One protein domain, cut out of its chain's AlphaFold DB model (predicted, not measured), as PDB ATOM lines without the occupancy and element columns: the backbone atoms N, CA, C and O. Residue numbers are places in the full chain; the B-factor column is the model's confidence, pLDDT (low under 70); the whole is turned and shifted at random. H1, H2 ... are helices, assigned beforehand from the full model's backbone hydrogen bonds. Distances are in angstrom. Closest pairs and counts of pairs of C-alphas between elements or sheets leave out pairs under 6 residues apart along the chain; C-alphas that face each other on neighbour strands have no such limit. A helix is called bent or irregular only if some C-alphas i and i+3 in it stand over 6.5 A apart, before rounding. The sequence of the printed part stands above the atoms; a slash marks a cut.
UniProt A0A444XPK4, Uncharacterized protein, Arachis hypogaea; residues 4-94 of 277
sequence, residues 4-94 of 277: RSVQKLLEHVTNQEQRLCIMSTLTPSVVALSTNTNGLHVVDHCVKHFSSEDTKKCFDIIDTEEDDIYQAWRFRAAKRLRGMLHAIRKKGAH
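AT A GLANCE: This is residues 4 to 94 of the 277 residues of an uncharacterized protein of Arachis hypogaea (UniProt A0A444XPK4). What does the model look like? A loose head of helices bears one long arm: H2, H3 and H4 make an up-and-down bundle, each running against the one before, with short H1 packed on H3. The arm is H5, whose residues 77 to 83 and 86 to 91 stick out. How is it made? The 91 printed residues hold five named helices, H1 to H5 in order, and no named strand: all helix. The whole is loose, with a radius of gyration of the C-alphas of 17.1 A and spans of 55 by 29 by 17 A.

HOW THE PARTS SIT: What does the first helix meet? H1, residues 4 to 10, touches residues 41 to 46 of H3, residues 37 to 49; the closest C-alphas, of Gln 7 and Val 42, are 6.3 A apart. What meets the hub? The hub H2, residues 16 to 35, forms a hairpin with H3, at a tilt of 36 degrees, only just steep; the closest C-alphas, of Leu 33 and Gly 39, are 4.1 A apart. It touches H4, residues 52 to 64, at a shallow tilt of 21 degrees, the same way, closest at C-alphas 27 and 58, 5.4 A. Its residues 31 to 35 touch residues 68 to 73 of H5, residues 66 to 91, closest at C-alphas 35 and 69, 6.2 A. Are the backbones helical throughout? Every O i to N i+4 pair is within hydrogen-bond range in H1 and H5, against 12 of 16 in H2 and 7 of 9 in both H3 and H4.

IN THESE COORDINATES: Where are the ends? H1 begins at C-alpha 4 (-30.513, 36.455, 80.301), and H5, 36.7 A long, ends at C-alpha 91 (-20.134, 13.068, 103.801). Which helices are irregular? H2, 26.1 A long, has a kink of 79 degrees near residue 29, with C-alphas 28 and 31 7.9 A apart; in H4, C-alphas 54 and 57 are 7.6 A apart.

THE WHOLE: Is anything missing? The printed part has no cut, and its four links are tight. Is confidence low anywhere? No printed residue is under 70.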
ATOM      1  N   ARG A   4     -30.137  36.943  81.629       73.94
ATOM      2  CA  ARG A   4     -30.513  36.455  80.301       73.94
ATOM      3  C   ARG A   4     -31.336  37.474  79.508       73.94
ATOM      4  O   ARG A   4     -31.199  37.557  78.296       73.94
ATOM      5  N   SER A   5     -32.168  38.265  80.190       75.50
ATOM      6  CA  SER A   5     -32.917  39.368  79.573       75.50
ATOM      7  C   SER A   5     -31.983  40.492  79.122       75.50
ATOM      8  O   SER A   5     -32.188  41.051  78.052       75.50
ATOM      9  N   VAL A   6     -30.952  40.796  79.917       79.81
ATOM     10  CA  VAL A   6     -29.954  41.824  79.585       79.81
ATOM     11  C   VAL A   6     -29.089  41.376  78.408       79.81
ATOM     12  O   VAL A   6     -28.930  42.136  77.467       79.81
ATOM     13  N   GLN A   7     -28.606  40.131  78.396       74.75
ATOM     14  CA  GLN A   7     -27.851  39.593  77.254       74.75
ATOM     15  C   GLN A   7     -28.664  39.637  75.958       74.75
ATOM     16  O   GLN A   7     -28.194  40.156  74.955       74.75
ATOM     17  N   LYS A   8     -29.927  39.201  76.004       79.88
ATOM     18  CA  LYS A   8     -30.809  39.223  74.833       79.88
ATOM     19  C   LYS A   8     -31.100  40.641  74.324       79.88
ATOM     20  O   LYS A   8     -31.319  40.837  73.134       79.88
ATOM     21  N   LEU A   9     -31.098  41.636  75.212       81.62
ATOM     22  CA  LEU A   9     -31.167  43.046  74.823       81.62
ATOM     23  C   LEU A   9     -29.874  43.481  74.120       81.62
ATOM     24  O   LEU A   9     -29.945  44.109  73.069       81.62
ATOM     25  N   LEU A  10     -28.712  43.116  74.672       82.38
ATOM     26  CA  LEU A  10     -27.399  43.452  74.113       82.38
ATOM     27  C   LEU A  10     -27.161  42.837  72.727       82.38
ATOM     28  O   LEU A  10     -26.503  43.469  71.909       82.38
ATOM     29  N   GLU A  11     -27.732  41.665  72.434       82.25
ATOM     30  CA  GLU A  11     -27.695  41.037  71.098       82.25
ATOM     31  C   GLU A  11     -28.274  41.939  69.990       82.25
ATOM     32  O   GLU A  11     -27.874  41.831  68.835       82.25
ATOM     33  N   HIS A  12     -29.201  42.841  70.329       81.69
ATOM     34  CA  HIS A  12     -29.868  43.730  69.371       81.69
ATOM     35  C   HIS A  12     -29.241  45.131  69.311       81.69
ATOM     36  O   HIS A  12     -29.717  45.995  68.574       81.69
ATOM     37  N   VAL A  13     -28.176  45.374  70.079       82.69
ATOM     38  CA  VAL A  13     -27.475  46.660  70.106       82.69
ATOM     39  C   VAL A  13     -26.473  46.703  68.958       82.69
ATOM     40  O   VAL A  13     -25.372  46.166  69.047       82.69
ATOM     41  N   THR A  14     -26.847  47.369  67.870       78.25
ATOM     42  CA  THR A  14     -26.002  47.499  66.672       78.25
ATOM     43  C   THR A  14     -25.403  48.900  66.519       78.25
ATOM     44  O   THR A  14     -24.320  49.041  65.948       78.25
ATOM     45  N   ASN A  15     -26.034  49.935  67.088       86.38
ATOM     46  CA  ASN A  15     -25.592  51.331  66.994       86.38
ATOM     47  C   ASN A  15     -24.462  51.649  67.997       86.38
ATOM     48  O   ASN A  15     -24.539  51.282  69.169       86.38
ATOM     49  N   GLN A  16     -23.426  52.360  67.543       79.94
ATOM     50  CA  GLN A  16     -22.310  52.823  68.369       79.94
ATOM     51  C   GLN A  16     -22.757  53.747  69.515       79.94
ATOM     52  O   GLN A  16     -22.287  53.584  70.635       79.94
ATOM     53  N   GLU A  17     -23.718  54.649  69.302       82.19
ATOM     54  CA  GLU A  17     -24.232  55.519  70.375       82.19
ATOM     55  C   GLU A  17     -24.902  54.716  71.496       82.19
ATOM     56  O   GLU A  17     -24.714  54.990  72.682       82.19
ATOM     57  N   GLN A  18     -25.646  53.670  71.126       83.56
ATOM     58  CA  GLN A  18     -26.274  52.766  72.088       83.56
ATOM     59  C   GLN A  18     -25.214  51.979  72.866       83.56
ATOM     60  O   GLN A  18     -25.320  51.866  74.087       83.56
ATOM     61  N   ARG A  19     -24.168  51.489  72.185       85.50
ATOM     62  CA  ARG A  19     -23.023  50.829  72.833       85.50
ATOM     63  C   ARG A  19     -22.335  51.765  73.820       85.50
ATOM     64  O   ARG A  19     -22.146  51.377  74.967       85.50
ATOM     65  N   LEU A  20     -22.044  53.005  73.428       81.00
ATOM     66  CA  LEU A  20     -21.406  54.000  74.293       81.00
ATOM     67  C   LEU A  20     -22.265  54.360  75.511       81.00
ATOM     68  O   LEU A  20     -21.733  54.474  76.613       81.00
ATOM     69  N   CYS A  21     -23.585  54.480  75.348       83.94
ATOM     70  CA  CYS A  21     -24.524  54.719  76.451       83.94
ATOM     71  C   CYS A  21     -24.580  53.538  77.440       83.94
ATOM     72  O   CYS A  21     -24.597  53.709  78.663       83.94
ATOM     73  N   ILE A  22     -24.550  52.312  76.920       84.94
ATOM     74  CA  ILE A  22     -24.484  51.105  77.747       84.94
ATOM     75  C   ILE A  22     -23.148  51.051  78.490       84.94
ATOM     76  O   ILE A  22     -23.126  50.865  79.707       84.94
ATOM     77  N   MET A  23     -22.034  51.263  77.789       84.69
ATOM     78  CA  MET A  23     -20.705  51.218  78.390       84.69
ATOM     79  C   MET A  23     -20.514  52.323  79.427       84.69
ATOM     80  O   MET A  23     -19.981  52.036  80.495       84.69
ATOM     81  N   SER A  24     -21.013  53.543  79.207       82.19
ATOM     82  CA  SER A  24     -20.946  54.622  80.205       82.19
ATOM     83  C   SER A  24     -21.723  54.297  81.486       82.19
ATOM     84  O   SER A  24     -21.290  54.669  82.574       82.19
ATOM     85  N   THR A  25     -22.816  53.539  81.372       85.50
ATOM     86  CA  THR A  25     -23.614  53.075  82.516       85.50
ATOM     87  C   THR A  25     -22.931  51.926  83.265       85.50
ATOM     88  O   THR A  25     -22.992  51.853  84.493       85.50
ATOM     89  N   LEU A  26     -22.271  51.013  82.545       83.50
ATOM     90  CA  LEU A  26     -21.623  49.834  83.129       83.50
ATOM     91  C   LEU A  26     -20.246  50.139  83.732       83.50
ATOM     92  O   LEU A  26     -19.880  49.534  84.739       83.50
ATOM     93  N   THR A  27     -19.502  51.079  83.140       84.50
ATOM     94  CA  THR A  27     -18.109  51.407  83.496       84.50
ATOM     95  C   THR A  27     -17.920  51.679  84.997       84.50
ATOM     96  O   THR A  27     -17.059  51.032  85.590       84.50
ATOM     97  N   PRO A  28     -18.742  52.510  85.674       84.62
ATOM     98  CA  PRO A  28     -18.569  52.784  87.107       84.62
ATOM     99  C   PRO A  28     -18.772  51.558  88.007       84.62
ATOM    100  O   PRO A  28     -18.325  51.539  89.147       84.62
ATOM    101  N   SER A  29     -19.478  50.538  87.516       84.00
ATOM    102  CA  SER A  29     -19.793  49.316  88.264       84.00
ATOM    103  C   SER A  29     -19.032  48.094  87.745       84.00
ATOM    104  O   SER A  29     -19.332  46.972  88.160       84.00
ATOM    105  N   VAL A  30     -18.058  48.270  86.845       83.94
ATOM    106  CA  VAL A  30     -17.442  47.153  86.116       83.94
ATOM    107  C   VAL A  30     -16.721  46.170  87.041       83.94
ATOM    108  O   VAL A  30     -16.834  44.964  86.836       83.94
ATOM    109  N   VAL A  31     -16.084  46.639  88.118       80.38
ATOM    110  CA  VAL A  31     -15.433  45.776  89.123       80.38
ATOM    111  C   VAL A  31     -16.473  44.944  89.883       80.38
ATOM    112  O   VAL A  31     -16.362  43.719  90.003       80.38
ATOM    113  N   ALA A  32     -17.561  45.573  90.335       81.75
ATOM    114  CA  ALA A  32     -18.653  44.882  91.023       81.75
ATOM    115  C   ALA A  32     -19.355  43.857  90.112       81.75
ATOM    116  O   ALA A  32     -19.721  42.762  90.551       81.75
ATOM    117  N   LEU A  33     -19.515  44.189  88.829       82.75
ATOM    118  CA  LEU A  33     -20.092  43.300  87.827       82.75
ATOM    119  C   LEU A  33     -19.160  42.134  87.501       82.75
ATOM    120  O   LEU A  33     -19.619  40.997  87.529       82.75
ATOM    121  N   SER A  34     -17.875  42.394  87.262       78.62
ATOM    122  CA  SER A  34     -16.865  41.383  86.913       78.62
ATOM    123  C   SER A  34     -16.631  40.400  88.048       78.62
ATOM    124  O   SER A  34     -16.424  39.207  87.829       78.62
ATOM    125  N   THR A  35     -16.738  40.874  89.288       77.06
ATOM    126  CA  THR A  35     -16.723  39.966  90.421       77.06
ATOM    127  C   THR A  35     -18.037  39.193  90.493       77.06
ATOM    128  O   THR A  35     -17.989  38.003  90.735       77.06
ATOM    129  N   ASN A  36     -19.233  39.738  90.267       80.88
ATOM    130  CA  ASN A  36     -20.500  38.980  90.318       80.88
ATOM    131  C   ASN A  36     -20.634  37.914  89.199       80.88
ATOM    132  O   ASN A  36     -20.510  38.235  88.031       80.88
ATOM    133  N   THR A  37     -21.002  36.659  89.511       78.56
ATOM    134  CA  THR A  37     -21.197  35.596  88.492       78.56
ATOM    135  C   THR A  37     -22.177  35.996  87.381       78.56
ATOM    136  O   THR A  37     -21.953  35.708  86.213       78.56
ATOM    137  N   ASN A  38     -23.256  36.689  87.744       80.56
ATOM    138  CA  ASN A  38     -24.276  37.161  86.814       80.56
ATOM    139  C   ASN A  38     -23.851  38.433  86.071       80.56
ATOM    140  O   ASN A  38     -24.239  38.613  84.921       80.56
ATOM    141  N   GLY A  39     -23.092  39.315  86.725       82.06
ATOM    142  CA  GLY A  39     -22.575  40.543  86.115       82.06
ATOM    143  C   GLY A  39     -21.451  40.256  85.121       82.06
ATOM    144  O   GLY A  39     -21.414  40.855  84.052       82.06
ATOM    145  N   LEU A  40     -20.615  39.260  85.420       82.75
ATOM    146  CA  LEU A  40     -19.511  38.819  84.578       82.75
ATOM    147  C   LEU A  40     -20.002  38.404  83.190       82.75
ATOM    148  O   LEU A  40     -19.399  38.775  82.197       82.75
ATOM    149  N   HIS A  41     -21.137  37.709  83.107       83.31
ATOM    150  CA  HIS A  41     -21.755  37.331  81.833       83.31
ATOM    151  C   HIS A  41     -22.227  38.521  80.983       83.31
ATOM    152  O   HIS A  41     -22.348  38.389  79.766       83.31
ATOM    153  N   VAL A  42     -22.522  39.662  81.610       84.44
ATOM    154  CA  VAL A  42     -22.881  40.905  80.913       84.44
ATOM    155  C   VAL A  42     -21.616  41.596  80.409       84.44
ATOM    156  O   VAL A  42     -21.561  41.978  79.245       84.44
ATOM    157  N   VAL A  43     -20.581  41.687  81.252       83.94
ATOM    158  CA  VAL A  43     -19.277  42.265  80.882       83.94
ATOM    159  C   VAL A  43     -18.622  41.463  79.751       83.94
ATOM    160  O   VAL A  43     -18.216  42.041  78.749       83.94
ATOM    161  N   ASP A  44     -18.608  40.132  79.860       83.56
ATOM    162  CA  ASP A  44     -18.088  39.208  78.842       83.56
ATOM    163  C   ASP A  44     -18.819  39.358  77.498       83.56
ATOM    164  O   ASP A  44     -18.190  39.355  76.442       83.56
ATOM    165  N   HIS A  45     -20.141  39.565  77.521       85.50
ATOM    166  CA  HIS A  45     -20.905  39.827  76.302       85.50
ATOM    167  C   HIS A  45     -20.496  41.157  75.647       85.50
ATOM    168  O   HIS A  45     -20.272  41.197  74.440       85.50
ATOM    169  N   CYS A  46     -20.370  42.241  76.419       84.50
ATOM    170  CA  CYS A  46     -19.921  43.529  75.881       84.50
ATOM    171  C   CYS A  46     -18.518  43.423  75.267       84.50
ATOM    172  O   CYS A  46     -18.306  43.898  74.157       84.50
ATOM    173  N   VAL A  47     -17.587  42.738  75.936       85.56
ATOM    174  CA  VAL A  47     -16.218  42.520  75.436       85.56
ATOM    175  C   VAL A  47     -16.196  41.719  74.130       85.56
ATOM    176  O   VAL A  47     -15.400  42.015  73.245       85.56
ATOM    177  N   LYS A  48     -17.066  40.715  73.987       85.69
ATOM    178  CA  LYS A  48     -17.123  39.868  72.784       85.69
ATOM    179  C   LYS A  48     -17.751  40.548  71.574       85.69
ATOM    180  O   LYS A  48     -17.406  40.199  70.448       85.69
ATOM    181  N   HIS A  49     -18.707  41.447  71.797       83.88
ATOM    182  CA  HIS A  49     -19.563  41.968  70.730       83.88
ATOM    183  C   HIS A  49     -19.351  43.452  70.420       83.88
ATOM    184  O   HIS A  49     -19.759  43.900  69.349       83.88
ATOM    185  N   PHE A  50     -18.750  44.231  71.322       86.69
ATOM    186  CA  PHE A  50     -18.469  45.650  71.087       86.69
ATOM    187  C   PHE A  50     -17.024  45.850  70.625       86.69
ATOM    188  O   PHE A  50     -16.194  44.948  70.719       86.69
ATOM    189  N   SER A  51     -16.719  47.034  70.087       85.88
ATOM    190  CA  SER A  51     -15.357  47.324  69.638       85.88
ATOM    191  C   SER A  51     -14.404  47.491  70.830       85.88
ATOM    192  O   SER A  51     -14.815  47.796  71.956       85.88
ATOM    193  N   SER A  52     -13.103  47.322  70.588       80.44
ATOM    194  CA  SER A  52     -12.075  47.586  71.602       80.44
ATOM    195  C   SER A  52     -12.080  49.044  72.071       80.44
ATOM    196  O   SER A  52     -11.766  49.317  73.222       80.44
ATOM    197  N   GLU A  53     -12.466  49.984  71.204       84.44
ATOM    198  CA  GLU A  53     -12.603  51.400  71.557       84.44
ATOM    199  C   GLU A  53     -13.785  51.636  72.510       84.44
ATOM    200  O   GLU A  53     -13.624  52.309  73.529       84.44
ATOM    201  N   ASP A  54     -14.932  50.996  72.253       83.69
ATOM    202  CA  ASP A  54     -16.127  51.094  73.106       83.69
ATOM    203  C   ASP A  54     -15.876  50.529  74.519       83.69
ATOM    204  O   ASP A  54     -16.467  50.984  75.500       83.69
ATOM    205  N   THR A  55     -15.001  49.527  74.630       84.06
ATOM    206  CA  THR A  55     -14.736  48.785  75.875       84.06
ATOM    207  C   THR A  55     -13.475  49.222  76.612       84.06
ATOM    208  O   THR A  55     -13.281  48.829  77.764       84.06
ATOM    209  N   LYS A  56     -12.651  50.086  76.007       85.69
ATOM    210  CA  LYS A  56     -11.340  50.498  76.527       85.69
ATOM    211  C   LYS A  56     -11.385  50.973  77.982       85.69
ATOM    212  O   LYS A  56     -10.646  50.467  78.816       85.69
ATOM    213  N   LYS A  57     -12.322  51.868  78.311       83.00
ATOM    214  CA  LYS A  57     -12.463  52.421  79.672       83.00
ATOM    215  C   LYS A  57     -12.782  51.357  80.727       83.00
ATOM    216  O   LYS A  57     -12.407  51.516  81.881       83.00
ATOM    217  N   CYS A  58     -13.480  50.284  80.352       80.62
ATOM    218  CA  CYS A  58     -13.713  49.167  81.262       80.62
ATOM    219  C   CYS A  58     -12.427  48.391  81.532       80.62
ATOM    220  O   CYS A  58     -12.191  48.027  82.679       80.62
ATOM    221  N   PHE A  59     -11.611  48.162  80.503       79.31
ATOM    222  CA  PHE A  59     -10.318  47.504  80.661       79.31
ATOM    223  C   PHE A  59      -9.353  48.332  81.501       79.31
ATOM    224  O   PHE A  59      -8.770  47.772  82.416       79.31
ATOM    225  N   ASP A  60      -9.267  49.645  81.282       83.75
ATOM    226  CA  ASP A  60      -8.394  50.525  82.073       83.75
ATOM    227  C   ASP A  60      -8.730  50.456  83.581       83.75
ATOM    228  O   ASP A  60      -7.838  50.403  84.427       83.75
ATOM    229  N   ILE A  61     -10.021  50.394  83.934       79.50
ATOM    230  CA  ILE A  61     -10.462  50.221  85.330       79.50
ATOM    231  C   ILE A  61     -10.156  48.812  85.837       79.50
ATOM    232  O   ILE A  61      -9.698  48.662  86.961       79.50
ATOM    233  N   ILE A  62     -10.418  47.776  85.037       75.69
ATOM    234  CA  ILE A  62     -10.137  46.384  85.418       75.69
ATOM    235  C   ILE A  62      -8.639  46.170  85.663       75.69
ATOM    236  O   ILE A  62      -8.291  45.449  86.590       75.69
ATOM    237  N   ASP A  63      -7.784  46.795  84.855       77.19
ATOM    238  CA  ASP A  63      -6.325  46.739  84.971       77.19
ATOM    239  C   ASP A  63      -5.843  47.503  86.214       77.19
ATOM    240  O   ASP A  63      -5.031  47.010  86.990       77.19
ATOM    241  N   THR A  64      -6.433  48.673  86.483       79.44
ATOM    242  CA  THR A  64      -6.150  49.447  87.705       79.44
ATOM    243  C   THR A  64      -6.591  48.707  88.976       79.44
ATOM    244  O   THR A  64      -5.940  48.803  90.013       79.44
ATOM    245  N   GLU A  65      -7.687  47.953  88.897       76.69
ATOM    246  CA  GLU A  65      -8.339  47.260  90.016       76.69
ATOM    247  C   GLU A  65      -8.095  45.734  89.972       76.69
ATOM    248  O   GLU A  65      -8.884  44.941  90.503       76.69
ATOM    249  N   GLU A  66      -7.012  45.294  89.317       73.19
ATOM    250  CA  GLU A  66      -6.696  43.874  89.112       73.19
ATOM    251  C   GLU A  66      -6.592  43.122  90.449       73.19
ATOM    252  O   GLU A  66      -7.100  41.998  90.580       73.19
ATOM    253  N   ASP A  67      -6.008  43.755  91.474       73.88
ATOM    254  CA  ASP A  67      -5.884  43.152  92.804       73.88
ATOM    255  C   ASP A  67      -7.261  42.892  93.430       73.88
ATOM    256  O   ASP A  67      -7.521  41.781  93.893       73.88
ATOM    257  N   ASP A  68      -8.200  43.835  93.351       72.12
ATOM    258  CA  ASP A  68      -9.556  43.671  93.890       72.12
ATOM    259  C   ASP A  68     -10.294  42.488  93.234       72.12
ATOM    260  O   ASP A  68     -10.973  41.686  93.900       72.12
ATOM    261  N   ILE A  69     -10.111  42.318  91.925       71.25
ATOM    262  CA  ILE A  69     -10.668  41.196  91.162       71.25
ATOM    263  C   ILE A  69      -9.999  39.880  91.577       71.25
ATOM    264  O   ILE A  69     -10.694  38.881  91.830       71.25
ATOM    265  N   TYR A  70      -8.672  39.868  91.713       74.00
ATOM    266  CA  TYR A  70      -7.919  38.706  92.176       74.00
ATOM    267  C   TYR A  70      -8.316  38.302  93.603       74.00
ATOM    268  O   TYR A  70      -8.579  37.121  93.865       74.00
ATOM    269  N   GLN A  71      -8.457  39.259  94.523       72.56
ATOM    270  CA  GLN A  71      -8.904  39.010  95.893       72.56
ATOM    271  C   GLN A  71     -10.324  38.437  95.921       72.56
ATOM    272  O   GLN A  71     -10.596  37.463  96.640       72.56
ATOM    273  N   ALA A  72     -11.237  38.973  95.109       73.81
ATOM    274  CA  ALA A  72     -12.597  38.456  95.001       73.81
ATOM    275  C   ALA A  72     -12.626  37.014  94.467       73.81
ATOM    276  O   ALA A  72     -13.348  36.161  95.011       73.81
ATOM    277  N   TRP A  73     -11.827  36.714  93.441       81.50
ATOM    278  CA  TRP A  73     -11.660  35.356  92.925       81.50
ATOM    279  C   TRP A  73     -11.094  34.425  93.999       81.50
ATOM    280  O   TRP A  73     -11.699  33.392  94.311       81.50
ATOM    281  N   ARG A  74      -9.994  34.822  94.646       81.75
ATOM    282  CA  ARG A  74      -9.319  34.066  95.707       81.75
ATOM    283  C   ARG A  74     -10.274  33.755  96.856       81.75
ATOM    284  O   ARG A  74     -10.333  32.615  97.326       81.75
ATOM    285  N   PHE A  75     -11.080  34.726  97.284       76.69
ATOM    286  CA  PHE A  75     -12.083  34.540  98.332       76.69
ATOM    287  C   PHE A  75     -13.122  33.474  97.955       76.69
ATOM    288  O   PHE A  75     -13.451  32.597  98.767       76.69
ATOM    289  N   ARG A  76     -13.629  33.516  96.718       77.06
ATOM    290  CA  ARG A  76     -14.637  32.572  96.208       77.06
ATOM    291  C   ARG A  76     -14.074  31.179  96.013       77.06
ATOM    292  O   ARG A  76     -14.694  30.222  96.479       77.06
ATOM    293  N   ALA A  77     -12.901  31.072  95.398       75.81
ATOM    294  CA  ALA A  77     -12.182  29.819  95.231       75.81
ATOM    295  C   ALA A  77     -11.934  29.167  96.597       75.81
ATOM    296  O   ALA A  77     -12.306  28.013  96.818       75.81
ATOM    297  N   ALA A  78     -11.446  29.937  97.574       79.69
ATOM    298  CA  ALA A  78     -11.237  29.451  98.930       79.69
ATOM    299  C   ALA A  78     -12.552  29.020  99.608       79.69
ATOM    300  O   ALA A  78     -12.593  27.992 100.287       79.69
ATOM    301  N   LYS A  79     -13.655  29.763  99.425       82.69
ATOM    302  CA  LYS A  79     -14.979  29.384  99.954       82.69
ATOM    303  C   LYS A  79     -15.480  28.079  99.330       82.69
ATOM    304  O   LYS A  79     -15.960  27.210 100.060       82.69
ATOM    305  N   ARG A  80     -15.336  27.921  98.012       84.25
ATOM    306  CA  ARG A  80     -15.715  26.709  97.275       84.25
ATOM    307  C   ARG A  80     -14.891  25.509  97.733       84.25
ATOM    308  O   ARG A  80     -15.478  24.482  98.074       84.25
ATOM    309  N   LEU A  81     -13.570  25.665  97.826       85.69
ATOM    310  CA  LEU A  81     -12.656  24.632  98.309       85.69
ATOM    311  C   LEU A  81     -12.991  24.204  99.741       85.69
ATOM    312  O   LEU A  81     -13.127  23.013 100.002       85.69
ATOM    313  N   ARG A  82     -13.233  25.155 100.656       87.94
ATOM    314  CA  ARG A  82     -13.693  24.849 102.025       87.94
ATOM    315  C   ARG A  82     -14.975  24.014 102.034       87.94
ATOM    316  O   ARG A  82     -15.085  23.084 102.829       87.94
ATOM    317  N   GLY A  83     -15.930  24.325 101.155       87.62
ATOM    318  CA  GLY A  83     -17.164  23.551 101.005       87.62
ATOM    319  C   GLY A  83     -16.919  22.120 100.517       87.62
ATOM    320  O   GLY A  83     -17.486  21.180 101.070       87.62
ATOM    321  N   MET A  84     -16.035  21.943  99.532       90.81
ATOM    322  CA  MET A  84     -15.659  20.617  99.024       90.81
ATOM    323  C   MET A  84     -14.930  19.790 100.091       90.81
ATOM    324  O   MET A  84     -15.339  18.667 100.365       90.81
ATOM    325  N   LEU A  85     -13.940  20.368 100.779       90.06
ATOM    326  CA  LEU A  85     -13.231  19.718 101.893       90.06
ATOM    327  C   LEU A  85     -14.172  19.345 103.044       90.06
ATOM    328  O   LEU A  85     -14.024  18.292 103.662       90.06
ATOM    329  N   HIS A  86     -15.179  20.175 103.321       90.00
ATOM    330  CA  HIS A  86     -16.219  19.831 104.283       90.00
ATOM    331  C   HIS A  86     -17.035  18.611 103.835       90.00
ATOM    332  O   HIS A  86     -17.264  17.716 104.646       90.00
ATOM    333  N   ALA A  87     -17.456  18.555 102.568       90.06
ATOM    334  CA  ALA A  87     -18.202  17.421 102.025       90.06
ATOM    335  C   ALA A  87     -17.377  16.125 102.044       90.06
ATOM    336  O   ALA A  87     -17.892  15.096 102.465       90.06
ATOM    337  N   ILE A  88     -16.093  16.194 101.688       91.12
ATOM    338  CA  ILE A  88     -15.154  15.069 101.794       91.12
ATOM    339  C   ILE A  88     -15.129  14.547 103.233       91.12
ATOM    340  O   ILE A  88     -15.443  13.392 103.496       91.12
ATOM    341  N   ARG A  89     -14.860  15.433 104.197       90.38
ATOM    342  CA  ARG A  89     -14.686  15.045 105.600       90.38
ATOM    343  C   ARG A  89     -15.967  14.570 106.287       90.38
ATOM    344  O   ARG A  89     -15.900  13.736 107.182       90.38
ATOM    345  N   LYS A  90     -17.123  15.167 105.972       89.00
ATOM    346  CA  LYS A  90     -18.390  14.899 106.680       89.00
ATOM    347  C   LYS A  90     -19.319  13.940 105.961       89.00
ATOM    348  O   LYS A  90     -20.103  13.280 106.631       89.00
ATOM    349  N   LYS A  91     -19.257  13.893 104.635       88.06
ATOM    350  CA  LYS A  91     -20.134  13.068 103.801       88.06
ATOM    351  C   LYS A  91     -19.378  11.943 103.093       88.06
ATOM    352  O   LYS A  91     -19.989  11.226 102.318       88.06
ATOM    353  N   GLY A  92     -18.068  11.810 103.327       84.06
ATOM    354  CA  GLY A  92     -17.245  10.767 102.714       84.06
ATOM    355  C   GLY A  92     -17.085  10.922 101.201       84.06
ATOM    356  O   GLY A  92     -16.834   9.940 100.515       84.06
ATOM    357  N   ALA A  93     -17.268  12.131 100.659       86.38
ATOM    358  CA  ALA A  93     -17.113  12.354  99.224       86.38
ATOM    359  C   ALA A  93     -15.662  12.084  98.794       86.38
ATOM    360  O   ALA A  93     -14.735  12.605  99.413       86.38
ATOM    361  N   HIS A  94     -15.474  11.328  97.711       84.81
ATOM    362  CA  HIS A  94     -14.157  11.011  97.159       84.81
ATOM    363  C   HIS A  94     -14.025  11.594  95.744       84.81
ATOM    364  O   HIS A  94     -14.419  10.961  94.766       84.81
TER     365      HIS A  94